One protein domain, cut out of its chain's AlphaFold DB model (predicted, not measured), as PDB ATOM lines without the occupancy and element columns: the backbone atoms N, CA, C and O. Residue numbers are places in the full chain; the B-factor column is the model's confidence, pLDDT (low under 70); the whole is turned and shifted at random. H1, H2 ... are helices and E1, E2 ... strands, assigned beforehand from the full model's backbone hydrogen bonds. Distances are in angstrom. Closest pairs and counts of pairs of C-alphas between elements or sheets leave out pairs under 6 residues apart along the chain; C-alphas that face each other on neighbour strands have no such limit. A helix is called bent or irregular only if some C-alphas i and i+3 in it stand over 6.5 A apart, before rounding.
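Overview. This is residues 180 to 285 of the 296 residues of the protein "Putative metalloproteinase inhibitor 1-like" of Stichopus japonicus (UniProt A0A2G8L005). The model is a loose-knit group of two clusters: the helix H3 with the short helix H2 packed on its residues 238 to 243, H1 near both and the small hairpin E1 and E2 leading into H3; and, at the other side, H5 with the short helix H4 packed on its residues 272 to 276, H4 coming close to H3 while H5 stays apart from it. Before H1, residues 180 to 203 form a long stretch with no named element, and residues 184 to 189 of it stick out. The printed part has 106 residues, with five named helices and two named strands in the order H1, H2, E1, E2, H3, H4, H5; the sheet, E1 - E2, is antiparallel, and the class is mostly helix. The whole is compact by its radius of gyration of the C-alphas, 14.4 A, and spans 37 by 31 by 29 A.

Arrangement. After residues 180 to 203 comes H1, residues 204 to 210, which is close to but not clearly touching H2, residues 215 to 219; their closest C-alphas, of Pro 204 and Leu 217, are 7.4 A apart. E1, residues 222 to 225, and E2, residues 230 to 233, are a hairpin of antiparallel strands at 136 degrees, with N 223 and O 232 at 2.9 A and N 225 and O 230 at 2.8 A, within hydrogen-bond range. H3, residues 237 to 252, touches H2 with residues 238 to 243 alone; the closest C-alphas, of Tyr 219 and Phe 239, are 4.9 A apart. H1 and H3 are close but not clearly touching, with the C-alphas of Leu 210 and Leu 250 closest at 7.8 A; they run the same way at a shallow tilt of 34.6 degrees, only just short of steep. H4, residues 262 to 266, is close to but not clearly touching H3; the closest C-alphas, of Gln 248 and Leu 266, are 7.6 A apart. H5, residues 269 to 285, touches H4 with residues 272 to 276 alone, the C-alphas of Cys 264 and Lys 272 being closest at 5.6 A. H3 and H5 are apart. Every O i to N i+4 pair is within hydrogen-bond range in H1, H2, H3 and H5; H4 has 0 of 1, but 2 of 2 O i to N i+3 pairs.

Along the chain. H1 begins with C-alpha 204 at (-8.595, -49.879, -16.736) and is 9.9 A long; H2 is 5.6 A long. E1 measures 9.4 A and E2 10.5 A. H3, 23.3 A, begins with C-alpha 237 at (2.058, -49.056, 0.530). H4, 8.7 A, is neither bent nor irregular, but only just: C-alphas 262 and 265 are 6.1 A apart. H5, 25.0 A, ends with C-alpha 285 at (-16.462, -20.241, -12.795).

Size, cuts and confidence. The two C-alphas farthest apart, of Gly 226 and Arg 270, are 39.5 A from each other. The printed part has no cut. No link between named elements is long; H3 to H4 is short, with 9 residues, and the others are tight. The mean pLDDT of the printed part is 81.0, and it is under 70 in residues 182 to 194, 256 to 260 and 266.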
ATOM      1  N   PRO A 180     -16.471 -48.924 -12.195       82.81
ATOM      2  CA  PRO A 180     -15.691 -48.987 -13.421       82.81
ATOM      3  C   PRO A 180     -16.035 -47.805 -14.327       82.81
ATOM      4  O   PRO A 180     -17.196 -47.526 -14.625       82.81
ATOM      5  N   VAL A 181     -15.010 -47.119 -14.827       75.56
ATOM      6  CA  VAL A 181     -15.157 -46.080 -15.854       75.56
ATOM      7  C   VAL A 181     -14.698 -46.649 -17.188       75.56
ATOM      8  O   VAL A 181     -13.612 -46.337 -17.677       75.56
ATOM      9  N   SER A 182     -15.528 -47.494 -17.793       59.75
ATOM     10  CA  SER A 182     -15.414 -47.845 -19.210       59.75
ATOM     11  C   SER A 182     -16.241 -46.837 -20.024       59.75
ATOM     12  O   SER A 182     -17.348 -46.446 -19.652       59.75
ATOM     13  N   GLY A 183     -15.646 -46.270 -21.074       51.56
ATOM     14  CA  GLY A 183     -16.269 -45.192 -21.842       51.56
ATOM     15  C   GLY A 183     -17.539 -45.652 -22.560       51.56
ATOM     16  O   GLY A 183     -17.440 -46.520 -23.408       51.56
ATOM     17  N   GLU A 184     -18.682 -45.066 -22.183       37.75
ATOM     18  CA  GLU A 184     -19.829 -44.621 -23.020       37.75
ATOM     19  C   GLU A 184     -21.087 -44.359 -22.170       37.75
ATOM     20  O   GLU A 184     -21.890 -43.497 -22.514       37.75
ATOM     21  N   LYS A 185     -21.221 -44.971 -20.981       38.84
ATOM     22  CA  LYS A 185     -22.322 -44.659 -20.038       38.84
ATOM     23  C   LYS A 185     -22.111 -43.402 -19.186       38.84
ATOM     24  O   LYS A 185     -22.948 -43.069 -18.353       38.84
ATOM     25  N   PHE A 186     -21.046 -42.646 -19.437       39.75
ATOM     26  CA  PHE A 186     -21.051 -41.220 -19.133       39.75
ATOM     27  C   PHE A 186     -21.628 -40.500 -20.358       39.75
ATOM     28  O   PHE A 186     -20.898 -40.073 -21.246       39.75
ATOM     29  N   THR A 187     -22.949 -40.319 -20.388       34.88
ATOM     30  CA  THR A 187     -23.613 -39.359 -21.292       34.88
ATOM     31  C   THR A 187     -23.235 -37.900 -20.965       34.88
ATOM     32  O   THR A 187     -23.610 -36.969 -21.674       34.88
ATOM     33  N   GLY A 188     -22.441 -37.687 -19.908       38.59
ATOM     34  CA  GLY A 188     -21.734 -36.448 -19.598       38.59
ATOM     35  C   GLY A 188     -20.241 -36.521 -19.934       38.59
ATOM     36  O   GLY A 188     -19.657 -37.585 -20.080       38.59
ATOM     37  N   LYS A 189     -19.571 -35.366 -20.024       36.72
ATOM     38  CA  LYS A 189     -18.102 -35.317 -20.144       36.72
ATOM     39  C   LYS A 189     -17.498 -36.159 -19.007       36.72
ATOM     40  O   LYS A 189     -17.857 -35.875 -17.861       36.72
ATOM     41  N   PRO A 190     -16.598 -37.131 -19.275       41.34
ATOM     42  CA  PRO A 190     -15.979 -37.914 -18.212       41.34
ATOM     43  C   PRO A 190     -15.398 -36.951 -17.172       41.34
ATOM     44  O   PRO A 190     -14.895 -35.882 -17.571       41.34
ATOM     45  N   PRO A 191     -15.472 -37.268 -15.865       50.19
ATOM     46  CA  PRO A 191     -14.877 -36.417 -14.850       50.19
ATOM     47  C   PRO A 191     -13.449 -36.088 -15.285       50.19
ATOM     48  O   PRO A 191     -12.699 -36.948 -15.753       50.19
ATOM     49  N   ARG A 192     -13.080 -34.800 -15.215       54.28
ATOM     50  CA  ARG A 192     -11.780 -34.314 -15.724       54.28
ATOM     51  C   ARG A 192     -10.594 -35.060 -15.115       54.28
ATOM     52  O   ARG A 192      -9.496 -34.983 -15.666       54.28
ATOM     53  N   ASN A 193     -10.825 -35.737 -13.995       60.81
ATOM     54  CA  ASN A 193      -9.872 -36.568 -13.312       60.81
ATOM     55  C   ASN A 193     -10.198 -38.052 -13.547       60.81
ATOM     56  O   ASN A 193     -11.126 -38.590 -12.953       60.81
ATOM     57  N   ARG A 194      -9.446 -38.691 -14.453       66.88
ATOM     58  CA  ARG A 194      -9.658 -40.096 -14.856       66.88
ATOM     59  C   ARG A 194      -9.222 -41.114 -13.796       66.88
ATOM     60  O   ARG A 194      -9.576 -42.276 -13.920       66.88
ATOM     61  N   PHE A 195      -8.464 -40.655 -12.801       76.88
ATOM     62  CA  PHE A 195      -7.945 -41.435 -11.683       76.88
ATOM     63  C   PHE A 195      -8.109 -40.591 -10.420       76.88
ATOM     64  O   PHE A 195      -7.573 -39.481 -10.351       76.88
ATOM     65  N   ASN A 196      -8.867 -41.068  -9.440       79.19
ATOM     66  CA  ASN A 196      -9.112 -40.339  -8.202       79.19
ATOM     67  C   ASN A 196      -8.942 -41.285  -7.026       79.19
ATOM     68  O   ASN A 196      -9.558 -42.337  -7.001       79.19
ATOM     69  N   ILE A 197      -8.125 -40.882  -6.060       82.00
ATOM     70  CA  ILE A 197      -7.867 -41.678  -4.867       82.00
ATOM     71  C   ILE A 197      -8.974 -41.545  -3.816       82.00
ATOM     72  O   ILE A 197      -9.215 -42.463  -3.051       82.00
ATOM     73  N   GLN A 198      -9.681 -40.411  -3.819       83.81
ATOM     74  CA  GLN A 198     -10.711 -40.067  -2.832       83.81
ATOM     75  C   GLN A 198     -12.070 -40.715  -3.120       83.81
ATOM     76  O   GLN A 198     -13.044 -40.441  -2.433       83.81
ATOM     77  N   THR A 199     -12.160 -41.485  -4.199       85.25
ATOM     78  CA  THR A 199     -13.373 -42.170  -4.641       85.25
ATOM     79  C   THR A 199     -12.946 -43.516  -5.191       85.25
ATOM     80  O   THR A 199     -11.957 -43.549  -5.922       85.25
ATOM     81  N   CYS A 200     -13.700 -44.583  -4.950       91.69
ATOM     82  CA  CYS A 200     -13.399 -45.917  -5.481       91.69
ATOM     83  C   CYS A 200     -13.754 -46.075  -6.964       91.69
ATOM     84  O   CYS A 200     -14.505 -46.945  -7.386       91.69
ATOM     85  N   VAL A 201     -13.242 -45.160  -7.772       88.25
ATOM     86  CA  VAL A 201     -13.404 -45.144  -9.216       88.25
ATOM     87  C   VAL A 201     -12.150 -45.767  -9.813       88.25
ATOM     88  O   VAL A 201     -11.051 -45.292  -9.522       88.25
ATOM     89  N   PHE A 202     -12.300 -46.780 -10.667       87.81
ATOM     90  CA  PHE A 202     -11.186 -47.361 -11.425       87.81
ATOM     91  C   PHE A 202     -11.430 -47.278 -12.932       87.81
ATOM     92  O   PHE A 202     -12.567 -47.248 -13.405       87.81
ATOM     93  N   ASN A 203     -10.353 -47.155 -13.710       86.50
ATOM     94  CA  ASN A 203     -10.434 -46.887 -15.149       86.50
ATOM     95  C   ASN A 203      -9.374 -47.673 -15.941       86.50
ATOM     96  O   ASN A 203      -8.425 -47.077 -16.476       86.50
ATOM     97  N   PRO A 204      -9.549 -48.999 -16.060       86.44
ATOM     98  CA  PRO A 204      -8.595 -49.879 -16.736       86.44
ATOM     99  C   PRO A 204      -8.432 -49.538 -18.215       86.44
ATOM    100  O   PRO A 204      -7.330 -49.583 -18.765       86.44
ATOM    101  N   VAL A 205      -9.512 -49.096 -18.867       84.75
ATOM    102  CA  VAL A 205      -9.487 -48.673 -20.274       84.75
ATOM    103  C   VAL A 205      -8.577 -47.456 -20.461       84.75
ATOM    104  O   VAL A 205      -7.758 -47.422 -21.380       84.75
ATOM    105  N   SER A 206      -8.670 -46.451 -19.585       83.31
ATOM    106  CA  SER A 206      -7.783 -45.285 -19.651       83.31
ATOM    107  C   SER A 206      -6.348 -45.631 -19.289       83.31
ATOM    108  O   SER A 206      -5.450 -45.080 -19.922       83.31
ATOM    109  N   ALA A 207      -6.119 -46.517 -18.315       87.19
ATOM    110  CA  ALA A 207      -4.775 -46.978 -17.975       87.19
ATOM    111  C   ALA A 207      -4.100 -47.627 -19.196       87.19
ATOM    112  O   ALA A 207      -3.038 -47.171 -19.630       87.19
ATOM    113  N   LYS A 208      -4.796 -48.566 -19.854       87.94
ATOM    114  CA  LYS A 208      -4.354 -49.208 -21.100       87.94
ATOM    115  C   LYS A 208      -4.112 -48.198 -22.227       87.94
ATOM    116  O   LYS A 208      -3.020 -48.157 -22.790       87.94
ATOM    117  N   ASN A 209      -5.080 -47.325 -22.516       85.19
ATOM    118  CA  ASN A 209      -4.981 -46.337 -23.602       85.19
ATOM    119  C   ASN A 209      -3.856 -45.313 -23.390       85.19
ATOM    120  O   ASN A 209      -3.264 -44.818 -24.350       85.19
ATOM    121  N   LEU A 210      -3.562 -44.961 -22.138       84.50
ATOM    122  CA  LEU A 210      -2.471 -44.049 -21.789       84.50
ATOM    123  C   LEU A 210      -1.131 -44.783 -21.606       84.50
ATOM    124  O   LEU A 210      -0.106 -44.121 -21.398       84.50
ATOM    125  N   GLN A 211      -1.129 -46.116 -21.725       90.12
ATOM    126  CA  GLN A 211       0.012 -46.999 -21.485       90.12
ATOM    127  C   GLN A 211       0.643 -46.712 -20.115       90.12
ATOM    128  O   GLN A 211       1.824 -46.372 -20.003       90.12
ATOM    129  N   VAL A 212      -0.187 -46.715 -19.078       90.81
ATOM    130  CA  VAL A 212       0.235 -46.586 -17.684       90.81
ATOM    131  C   VAL A 212      -0.325 -47.753 -16.886       90.81
ATOM    132  O   VAL A 212      -1.347 -48.322 -17.258       90.81
ATOM    133  N   THR A 213       0.338 -48.086 -15.786       93.06
ATOM    134  CA  THR A 213      -0.109 -49.133 -14.866       93.06
ATOM    135  C   THR A 213      -1.493 -48.811 -14.300       93.06
ATOM    136  O   THR A 213      -1.768 -47.665 -13.925       93.06
ATOM    137  N   ASP A 214      -2.365 -49.814 -14.237       92.81
ATOM    138  CA  ASP A 214      -3.633 -49.727 -13.515       92.81
ATOM    139  C   ASP A 214      -3.387 -50.043 -12.036       92.81
ATOM    140  O   ASP A 214      -3.315 -51.200 -11.633       92.81
ATOM    141  N   CYS A 215      -3.150 -48.998 -11.246       95.06
ATOM    142  CA  CYS A 215      -2.809 -49.156  -9.836       95.06
ATOM    143  C   CYS A 215      -3.997 -49.655  -9.017       95.06
ATOM    144  O   CYS A 215      -3.793 -50.392  -8.063       95.06
ATOM    145  N   GLU A 216      -5.211 -49.243  -9.384       94.69
ATOM    146  CA  GLU A 216      -6.445 -49.667  -8.738       94.69
ATOM    147  C   GLU A 216      -6.609 -51.178  -8.889       94.69
ATOM    148  O   GLU A 216      -6.687 -51.864  -7.885       94.69
ATOM    149  N   LEU A 217      -6.523 -51.709 -10.113       93.81
ATOM    150  CA  LEU A 217      -6.678 -53.148 -10.357       93.81
ATOM    151  C   LEU A 217      -5.634 -54.022  -9.634       93.81
ATOM    152  O   LEU A 217      -5.954 -55.125  -9.197       93.81
ATOM    153  N   LEU A 218      -4.382 -53.559  -9.565       94.81
ATOM    154  CA  LEU A 218      -3.266 -54.367  -9.060       94.81
ATOM    155  C   LEU A 218      -3.066 -54.265  -7.548       94.81
ATOM    156  O   LEU A 218      -2.673 -55.243  -6.926       94.81
ATOM    157  N   TYR A 219      -3.286 -53.080  -6.979       96.44
ATOM    158  CA  TYR A 219      -2.896 -52.760  -5.603       96.44
ATOM    159  C   TYR A 219      -4.024 -52.095  -4.804       96.44
ATOM    160  O   TYR A 219      -3.862 -51.796  -3.624       96.44
ATOM    161  N   GLY A 220      -5.150 -51.779  -5.445       95.56
ATOM    162  CA  GLY A 220      -6.244 -51.049  -4.827       95.56
ATOM    163  C   GLY A 220      -7.052 -51.914  -3.865       95.56
ATOM    164  O   GLY A 220      -7.394 -53.059  -4.147       95.56
ATOM    165  N   SER A 221      -7.411 -51.318  -2.731       97.06
ATOM    166  CA  SER A 221      -8.500 -51.771  -1.863       97.06
ATOM    167  C   SER A 221      -9.402 -50.583  -1.569       97.06
ATOM    168  O   SER A 221      -8.922 -49.540  -1.123       97.06
ATOM    169  N   CYS A 222     -10.689 -50.711  -1.852       97.06
ATOM    170  CA  CYS A 222     -11.683 -49.695  -1.563       97.06
ATOM    171  C   CYS A 222     -12.246 -49.912  -0.157       97.06
ATOM    172  O   CYS A 222     -12.816 -50.964   0.129       97.06
ATOM    173  N   ILE A 223     -12.092 -48.926   0.722       96.50
ATOM    174  CA  ILE A 223     -12.460 -49.038   2.137       96.50
ATOM    175  C   ILE A 223     -13.356 -47.879   2.570       96.50
ATOM    176  O   ILE A 223     -13.326 -46.788   1.991       96.50
ATOM    177  N   TRP A 224     -14.156 -48.115   3.610       95.19
ATOM    178  CA  TRP A 224     -14.978 -47.078   4.224       95.19
ATOM    179  C   TRP A 224     -14.105 -46.116   5.034       95.19
ATOM    180  O   TRP A 224     -13.401 -46.529   5.955       95.19
ATOM    181  N   ASN A 225     -14.188 -44.824   4.730       94.06
ATOM    182  CA  ASN A 225     -13.586 -43.765   5.524       94.06
ATOM    183  C   ASN A 225     -14.670 -43.093   6.382       94.06
ATOM    184  O   ASN A 225     -15.513 -42.340   5.884       94.06
ATOM    185  N   GLY A 226     -14.614 -43.345   7.694       92.88
ATOM    186  CA  GLY A 226     -15.556 -42.787   8.666       92.88
ATOM    187  C   GLY A 226     -15.478 -41.264   8.816       92.88
ATOM    188  O   GLY A 226     -16.508 -40.628   9.016       92.88
ATOM    189  N   GLU A 227     -14.301 -40.654   8.653       92.88
ATOM    190  CA  GLU A 227     -14.129 -39.196   8.761       92.88
ATOM    191  C   GLU A 227     -14.812 -38.447   7.612       92.88
ATOM    192  O   GLU A 227     -15.336 -37.348   7.790       92.88
ATOM    193  N   ARG A 228     -14.802 -39.041   6.414       89.75
ATOM    194  CA  ARG A 228     -15.417 -38.465   5.209       89.75
ATOM    195  C   ARG A 228     -16.826 -38.968   4.939       89.75
ATOM    196  O   ARG A 228     -17.455 -38.466   4.010       89.75
ATOM    197  N   ASN A 229     -17.306 -39.925   5.732       93.19
ATOM    198  CA  ASN A 229     -18.587 -40.596   5.534       93.19
ATOM    199  C   ASN A 229     -18.740 -41.125   4.095       93.19
ATOM    200  O   ASN A 229     -19.712 -40.822   3.400       93.19
ATOM    201  N   GLY A 230     -17.728 -41.847   3.607       93.44
ATOM    202  CA  GLY A 230     -17.719 -42.355   2.239       93.44
ATOM    203  C   GLY A 230     -16.551 -43.287   1.944       93.44
ATOM    204  O   GLY A 230     -15.654 -43.460   2.763       93.44
ATOM    205  N   CYS A 231     -16.566 -43.888   0.757       95.12
ATOM    206  CA  CYS A 231     -15.569 -44.869   0.338       95.12
ATOM    207  C   CYS A 231     -14.421 -44.244  -0.456       95.12
ATOM    208  O   CYS A 231     -14.642 -43.449  -1.377       95.12
ATOM    209  N   GLU A 232     -13.196 -44.657  -0.147       94.69
ATOM    210  CA  GLU A 232     -11.994 -44.240  -0.865       94.69
ATOM    211  C   GLU A 232     -10.997 -45.389  -1.026       94.69
ATOM    212  O   GLU A 232     -11.087 -46.423  -0.362       94.69
ATOM    213  N   TRP A 233     -10.039 -45.216  -1.934       95.19
ATOM    214  CA  TRP A 233      -8.944 -46.167  -2.061       95.19
ATOM    215  C   TRP A 233      -8.010 -46.051  -0.853       95.19
ATOM    216  O   TRP A 233      -7.570 -44.946  -0.522       95.19
ATOM    217  N   LYS A 234      -7.645 -47.187  -0.247       95.38
ATOM    218  CA  LYS A 234      -6.623 -47.280   0.805       95.38
ATOM    219  C   LYS A 234      -5.291 -46.748   0.264       95.38
ATOM    220  O   LYS A 234      -4.598 -47.411  -0.503       95.38
ATOM    221  N   ASN A 235      -4.958 -45.508   0.615       92.75
ATOM    222  CA  ASN A 235      -3.823 -44.772   0.054       92.75
ATOM    223  C   ASN A 235      -2.516 -45.038   0.814       92.75
ATOM    224  O   ASN A 235      -1.953 -44.133   1.431       92.75
ATOM    225  N   GLU A 236      -2.038 -46.274   0.768       93.06
ATOM    226  CA  GLU A 236      -0.848 -46.717   1.501       93.06
ATOM    227  C   GLU A 236       0.016 -47.647   0.626       93.06
ATOM    228  O   GLU A 236      -0.371 -48.006  -0.492       93.06
ATOM    229  N   GLY A 237       1.214 -48.000   1.106       94.31
ATOM    230  CA  GLY A 237       2.058 -49.056   0.530       94.31
ATOM    231  C   GLY A 237       2.351 -48.940  -0.976       94.31
ATOM    232  O   GLY A 237       2.689 -47.863  -1.499       94.31
ATOM    233  N   LEU A 238       2.249 -50.071  -1.690       95.69
ATOM    234  CA  LEU A 238       2.507 -50.123  -3.133       95.69
ATOM    235  C   LEU A 238       1.447 -49.391  -3.952       95.69
ATOM    236  O   LEU A 238       1.786 -48.834  -4.999       95.69
ATOM    237  N   PHE A 239       0.204 -49.290  -3.475       95.50
ATOM    238  CA  PHE A 239      -0.824 -48.527  -4.175       95.50
ATOM    239  C   PHE A 239      -0.446 -47.046  -4.279       95.50
ATOM    240  O   PHE A 239      -0.415 -46.491  -5.384       95.50
ATOM    241  N   GLN A 240      -0.065 -46.416  -3.162       94.50
ATOM    242  CA  GLN A 240       0.400 -45.027  -3.154       94.50
ATOM    243  C   GLN A 240       1.615 -44.845  -4.076       94.50
ATOM    244  O   GLN A 240       1.655 -43.914  -4.890       94.50
ATOM    245  N   THR A 241       2.588 -45.754  -3.987       95.69
ATOM    246  CA  THR A 241       3.812 -45.718  -4.798       95.69
ATOM    247  C   THR A 241       3.505 -45.830  -6.294       95.69
ATOM    248  O   THR A 241       3.947 -44.987  -7.085       95.69
ATOM    249  N   CYS A 242       2.676 -46.800  -6.690       95.75
ATOM    250  CA  CYS A 242       2.202 -46.968  -8.063       95.75
ATOM    251  C   CYS A 242       1.485 -45.708  -8.552       95.75
ATOM    252  O   CYS A 242       1.774 -45.197  -9.640       95.75
ATOM    253  N   PHE A 243       0.579 -45.158  -7.739       92.06
ATOM    254  CA  PHE A 243      -0.218 -43.993  -8.108       92.06
ATOM    255  C   PHE A 243       0.668 -42.766  -8.372       92.06
ATOM    256  O   PHE A 243       0.445 -42.029  -9.341       92.06
ATOM    257  N   GLN A 244       1.714 -42.560  -7.564       90.38
ATOM    258  CA  GLN A 244       2.699 -41.495  -7.779       90.38
ATOM    259  C   GLN A 244       3.547 -41.733  -9.034       90.38
ATOM    260  O   GLN A 244       3.709 -40.815  -9.847       90.38
ATOM    261  N   ALA A 245       4.033 -42.956  -9.251       93.00
ATOM    262  CA  ALA A 245       4.789 -43.312 -10.453       93.00
ATOM    263  C   ALA A 245       3.959 -43.090 -11.730       93.00
ATOM    264  O   ALA A 245       4.430 -42.487 -12.704       93.00
ATOM    265  N   ARG A 246       2.675 -43.470 -11.705       92.19
ATOM    266  CA  ARG A 246       1.721 -43.207 -12.787       92.19
ATOM    267  C   ARG A 246       1.563 -41.716 -13.058       92.19
ATOM    268  O   ARG A 246       1.627 -41.309 -14.221       92.19
ATOM    269  N   LYS A 247       1.395 -40.886 -12.019       86.62
ATOM    270  CA  LYS A 247       1.324 -39.422 -12.181       86.62
ATOM    271  C   LYS A 247       2.560 -38.890 -12.898       86.62
ATOM    272  O   LYS A 247       2.427 -38.148 -13.870       86.62
ATOM    273  N   GLN A 248       3.753 -39.302 -12.474       86.62
ATOM    274  CA  GLN A 248       5.001 -38.882 -13.115       86.62
ATOM    275  C   GLN A 248       5.079 -39.325 -14.584       86.62
ATOM    276  O   GLN A 248       5.466 -38.530 -15.442       86.62
ATOM    277  N   SER A 249       4.665 -40.555 -14.899       88.25
ATOM    278  CA  SER A 249       4.608 -41.064 -16.277       88.25
ATOM    279  C   SER A 249       3.679 -40.221 -17.161       88.25
ATOM    280  O   SER A 249       4.067 -39.787 -18.250       88.25
ATOM    281  N   LEU A 250       2.486 -39.879 -16.664       84.12
ATOM    282  CA  LEU A 250       1.542 -39.009 -17.372       84.12
ATOM    283  C   LEU A 250       2.110 -37.599 -17.600       84.12
ATOM    284  O   LEU A 250       1.976 -37.061 -18.702       84.12
ATOM    285  N   VAL A 251       2.795 -37.023 -16.605       80.12
ATOM    286  CA  VAL A 251       3.487 -35.725 -16.723       80.12
ATOM    287  C   VAL A 251       4.537 -35.755 -17.835       80.12
ATOM    288  O   VAL A 251       4.552 -34.853 -18.679       80.12
ATOM    289  N   ARG A 252       5.384 -36.796 -17.877       82.75
ATOM    290  CA  ARG A 252       6.414 -36.973 -18.920       82.75
ATOM    291  C   ARG A 252       5.791 -37.089 -20.313       82.75
ATOM    292  O   ARG A 252       6.278 -36.466 -21.250       82.75
ATOM    293  N   LYS A 253       4.654 -37.785 -20.424       82.12
ATOM    294  CA  LYS A 253       3.862 -37.927 -21.661       82.12
ATOM    295  C   LYS A 253       3.049 -36.675 -22.037       82.12
ATOM    296  O   LYS A 253       2.298 -36.703 -23.012       82.12
ATOM    297  N   GLY A 254       3.134 -35.589 -21.261       75.44
ATOM    298  CA  GLY A 254       2.358 -34.364 -21.493       75.44
ATOM    299  C   GLY A 254       0.845 -34.546 -21.322       75.44
ATOM    300  O   GLY A 254       0.063 -33.752 -21.845       75.44
ATOM    301  N   LYS A 255       0.418 -35.594 -20.613       76.38
ATOM    302  CA  LYS A 255      -0.987 -35.900 -20.339       76.38
ATOM    303  C   LYS A 255      -1.419 -35.260 -19.012       76.38
ATOM    304  O   LYS A 255      -0.587 -35.017 -18.134       76.38
ATOM    305  N   PRO A 256      -2.715 -34.943 -18.839       67.19
ATOM    306  CA  PRO A 256      -3.214 -34.433 -17.569       67.19
ATOM    307  C   PRO A 256      -3.055 -35.500 -16.475       67.19
ATOM    308  O   PRO A 256      -3.704 -36.537 -16.527       67.19
ATOM    309  N   ALA A 257      -2.191 -35.220 -15.499       69.75
ATOM    310  CA  ALA A 257      -1.924 -36.070 -14.331       69.75
ATOM    311  C   ALA A 257      -2.378 -35.431 -13.010       69.75
ATOM    312  O   ALA A 257      -2.235 -36.022 -11.945       69.75
ATOM    313  N   VAL A 258      -2.839 -34.180 -13.084       63.62
ATOM    314  CA  VAL A 258      -3.064 -33.324 -11.926       63.62
ATOM    315  C   VAL A 258      -4.554 -33.172 -11.667       63.62
ATOM    316  O   VAL A 258      -5.289 -32.628 -12.497       63.62
ATOM    317  N   SER A 259      -4.949 -33.632 -10.489       66.44
ATOM    318  CA  SER A 259      -6.293 -33.610  -9.928       66.44
ATOM    319  C   SER A 259      -6.523 -32.429  -8.991       66.44
ATOM    320  O   SER A 259      -7.621 -31.878  -8.963       66.44
ATOM    321  N   THR A 260      -5.480 -31.978  -8.289       68.56
ATOM    322  CA  THR A 260      -5.561 -30.874  -7.323       68.56
ATOM    323  C   THR A 260      -4.606 -29.732  -7.662       68.56
ATOM    324  O   THR A 260      -3.617 -29.888  -8.375       68.56
ATOM    325  N   ARG A 261      -4.856 -28.539  -7.110       72.12
ATOM    326  CA  ARG A 261      -3.928 -27.407  -7.265       72.12
ATOM    327  C   ARG A 261      -2.552 -27.705  -6.657       72.12
ATOM    328  O   ARG A 261      -1.549 -27.267  -7.220       72.12
ATOM    329  N   ALA A 262      -2.504 -28.411  -5.526       73.94
ATOM    330  CA  ALA A 262      -1.257 -28.750  -4.835       73.94
ATOM    331  C   ALA A 262      -0.334 -29.604  -5.720       73.94
ATOM    332  O   ALA A 262       0.872 -29.371  -5.796       73.94
ATOM    333  N   GLU A 263      -0.924 -30.510  -6.493       70.56
ATOM    334  CA  GLU A 263      -0.236 -31.376  -7.449       70.56
ATOM    335  C   GLU A 263       0.330 -30.636  -8.672       70.56
ATOM    336  O   GLU A 263       1.144 -31.192  -9.406       70.56
ATOM    337  N   CYS A 264       0.004 -29.354  -8.887       74.31
ATOM    338  CA  CYS A 264       0.706 -28.554  -9.894       74.31
ATOM    339  C   CYS A 264       2.201 -28.381  -9.575       74.31
ATOM    340  O   CYS A 264       2.961 -27.994 -10.461       74.31
ATOM    341  N   SER A 265       2.623 -28.664  -8.337       76.50
ATOM    342  CA  SER A 265       4.034 -28.758  -7.943       76.50
ATOM    343  C   SER A 265       4.827 -29.810  -8.730       76.50
ATOM    344  O   SER A 265       6.034 -29.644  -8.856       76.50
ATOM    345  N   LEU A 266       4.166 -30.805  -9.338       69.38
ATOM    346  CA  LEU A 266       4.794 -31.809 -10.211       69.38
ATOM    347  C   LEU A 266       5.370 -31.220 -11.510       69.38
ATOM    348  O   LEU A 266       6.142 -31.873 -12.210       69.38
ATOM    349  N   PHE A 267       4.977 -29.997 -11.869       74.31
ATOM    350  CA  PHE A 267       5.499 -29.288 -13.030       74.31
ATOM    351  C   PHE A 267       6.442 -28.163 -12.602       74.31
ATOM    352  O   PHE A 267       6.256 -27.546 -11.557       74.31
ATOM    353  N   ASN A 268       7.369 -27.799 -13.490       80.44
ATOM    354  CA  ASN A 268       8.250 -26.642 -13.329       80.44
ATOM    355  C   ASN A 268       7.952 -25.543 -14.369       80.44
ATOM    356  O   ASN A 268       7.322 -25.782 -15.407       80.44
ATOM    357  N   GLY A 269       8.364 -24.306 -14.066       89.44
ATOM    358  CA  GLY A 269       8.309 -23.158 -14.981       89.44
ATOM    359  C   GLY A 269       6.921 -22.858 -15.571       89.44
ATOM    360  O   GLY A 269       5.913 -22.767 -14.863       89.44
ATOM    361  N   ARG A 270       6.855 -22.697 -16.902       88.31
ATOM    362  CA  ARG A 270       5.627 -22.319 -17.630       88.31
ATOM    363  C   ARG A 270       4.496 -23.339 -17.455       88.31
ATOM    364  O   ARG A 270       3.340 -22.933 -17.328       88.31
ATOM    365  N   LYS A 271       4.818 -24.637 -17.386       78.88
ATOM    366  CA  LYS A 271       3.833 -25.717 -17.191       78.88
ATOM    367  C   LYS A 271       3.184 -25.645 -15.802       78.88
ATOM    368  O   LYS A 271       1.963 -25.746 -15.706       78.88
ATOM    369  N   LYS A 272       3.960 -25.345 -14.748       84.75
ATOM    370  CA  LYS A 272       3.438 -25.097 -13.384       84.75
ATOM    371  C   LYS A 272       2.433 -23.952 -13.370       84.75
ATOM    372  O   LYS A 272       1.320 -24.101 -12.870       84.75
ATOM    373  N   LYS A 273       2.800 -22.820 -13.981       86.62
ATOM    374  CA  LYS A 273       1.930 -21.640 -14.075       86.62
ATOM    375  C   LYS A 273       0.640 -21.959 -14.835       86.62
ATOM    376  O   LYS A 273      -0.437 -21.615 -14.359       86.62
ATOM    377  N   GLN A 274       0.724 -22.650 -15.973       83.81
ATOM    378  CA  GLN A 274      -0.454 -23.080 -16.738       83.81
ATOM    379  C   GLN A 274      -1.368 -24.006 -15.928       83.81
ATOM    380  O   GLN A 274      -2.583 -23.808 -15.929       83.81
ATOM    381  N   CYS A 275      -0.789 -24.963 -15.198       79.25
ATOM    382  CA  CYS A 275      -1.529 -25.850 -14.307       79.25
ATOM    383  C   CYS A 275      -2.284 -25.058 -13.232       79.25
ATOM    384  O   CYS A 275      -3.507 -25.152 -13.148       79.25
ATOM    385  N   ILE A 276      -1.591 -24.195 -12.478       82.88
ATOM    386  CA  ILE A 276      -2.207 -23.376 -11.421       82.88
ATOM    387  C   ILE A 276      -3.321 -22.495 -12.001       82.88
ATOM    388  O   ILE A 276      -4.419 -22.430 -11.449       82.88
ATOM    389  N   MET A 277      -3.073 -21.857 -13.149       83.06
ATOM    390  CA  MET A 277      -4.064 -21.010 -13.814       83.06
ATOM    391  C   MET A 277      -5.312 -21.786 -14.245       83.06
ATOM    392  O   MET A 277      -6.404 -21.221 -14.214       83.06
ATOM    393  N   LYS A 278      -5.190 -23.069 -14.614       80.44
ATOM    394  CA  LYS A 278      -6.342 -23.927 -14.936       80.44
ATOM    395  C   LYS A 278      -7.270 -24.089 -13.727       80.44
ATOM    396  O   LYS A 278      -8.478 -23.917 -13.881       80.44
ATOM    397  N   PHE A 279      -6.717 -24.347 -12.539       76.50
ATOM    398  CA  PHE A 279      -7.498 -24.457 -11.300       76.50
ATOM    399  C   PHE A 279      -8.100 -23.118 -10.869       76.50
ATOM    400  O   PHE A 279      -9.279 -23.058 -10.542       76.50
ATOM    401  N   LEU A 280      -7.336 -22.022 -10.947       81.75
ATOM    402  CA  LEU A 280      -7.851 -20.687 -10.618       81.75
ATOM    403  C   LEU A 280      -9.010 -20.265 -11.537       81.75
ATOM    404  O   LEU A 280      -9.972 -19.655 -11.075       81.75
ATOM    405  N   LYS A 281      -8.942 -20.600 -12.833       84.19
ATOM    406  CA  LYS A 281     -10.034 -20.347 -13.786       84.19
ATOM    407  C   LYS A 281     -11.278 -21.184 -13.477       84.19
ATOM    408  O   LYS A 281     -12.378 -20.654 -13.574       84.19
ATOM    409  N   ALA A 282     -11.110 -22.456 -13.106       74.38
ATOM    410  CA  ALA A 282     -12.225 -23.316 -12.708       74.38
ATOM    411  C   ALA A 282     -12.924 -22.779 -11.447       74.38
ATOM    412  O   ALA A 282     -14.123 -22.523 -11.490       74.38
ATOM    413  N   ALA A 283     -12.158 -22.452 -10.402       77.19
ATOM    414  CA  ALA A 283     -12.686 -21.908  -9.149       77.19
ATOM    415  C   ALA A 283     -13.427 -20.568  -9.322       77.19
ATOM    416  O   ALA A 283     -14.360 -20.268  -8.585       77.19
ATOM    417  N   ARG A 284     -13.036 -19.735 -10.301       84.38
ATOM    418  CA  ARG A 284     -13.784 -18.508 -10.637       84.38
ATOM    419  C   ARG A 284     -15.133 -18.799 -11.287       84.38
ATOM    420  O   ARG A 284     -16.064 -18.038 -11.063       84.38
ATOM    421  N   LYS A 285     -15.228 -19.860 -12.094       80.62
ATOM    422  CA  LYS A 285     -16.462 -20.241 -12.795       80.62
ATOM    423  C   LYS A 285     -17.510 -20.828 -11.846       80.62
ATOM    424  O   LYS A 285     -18.694 -20.697 -12.111       80.62
TER     425      LYS A 285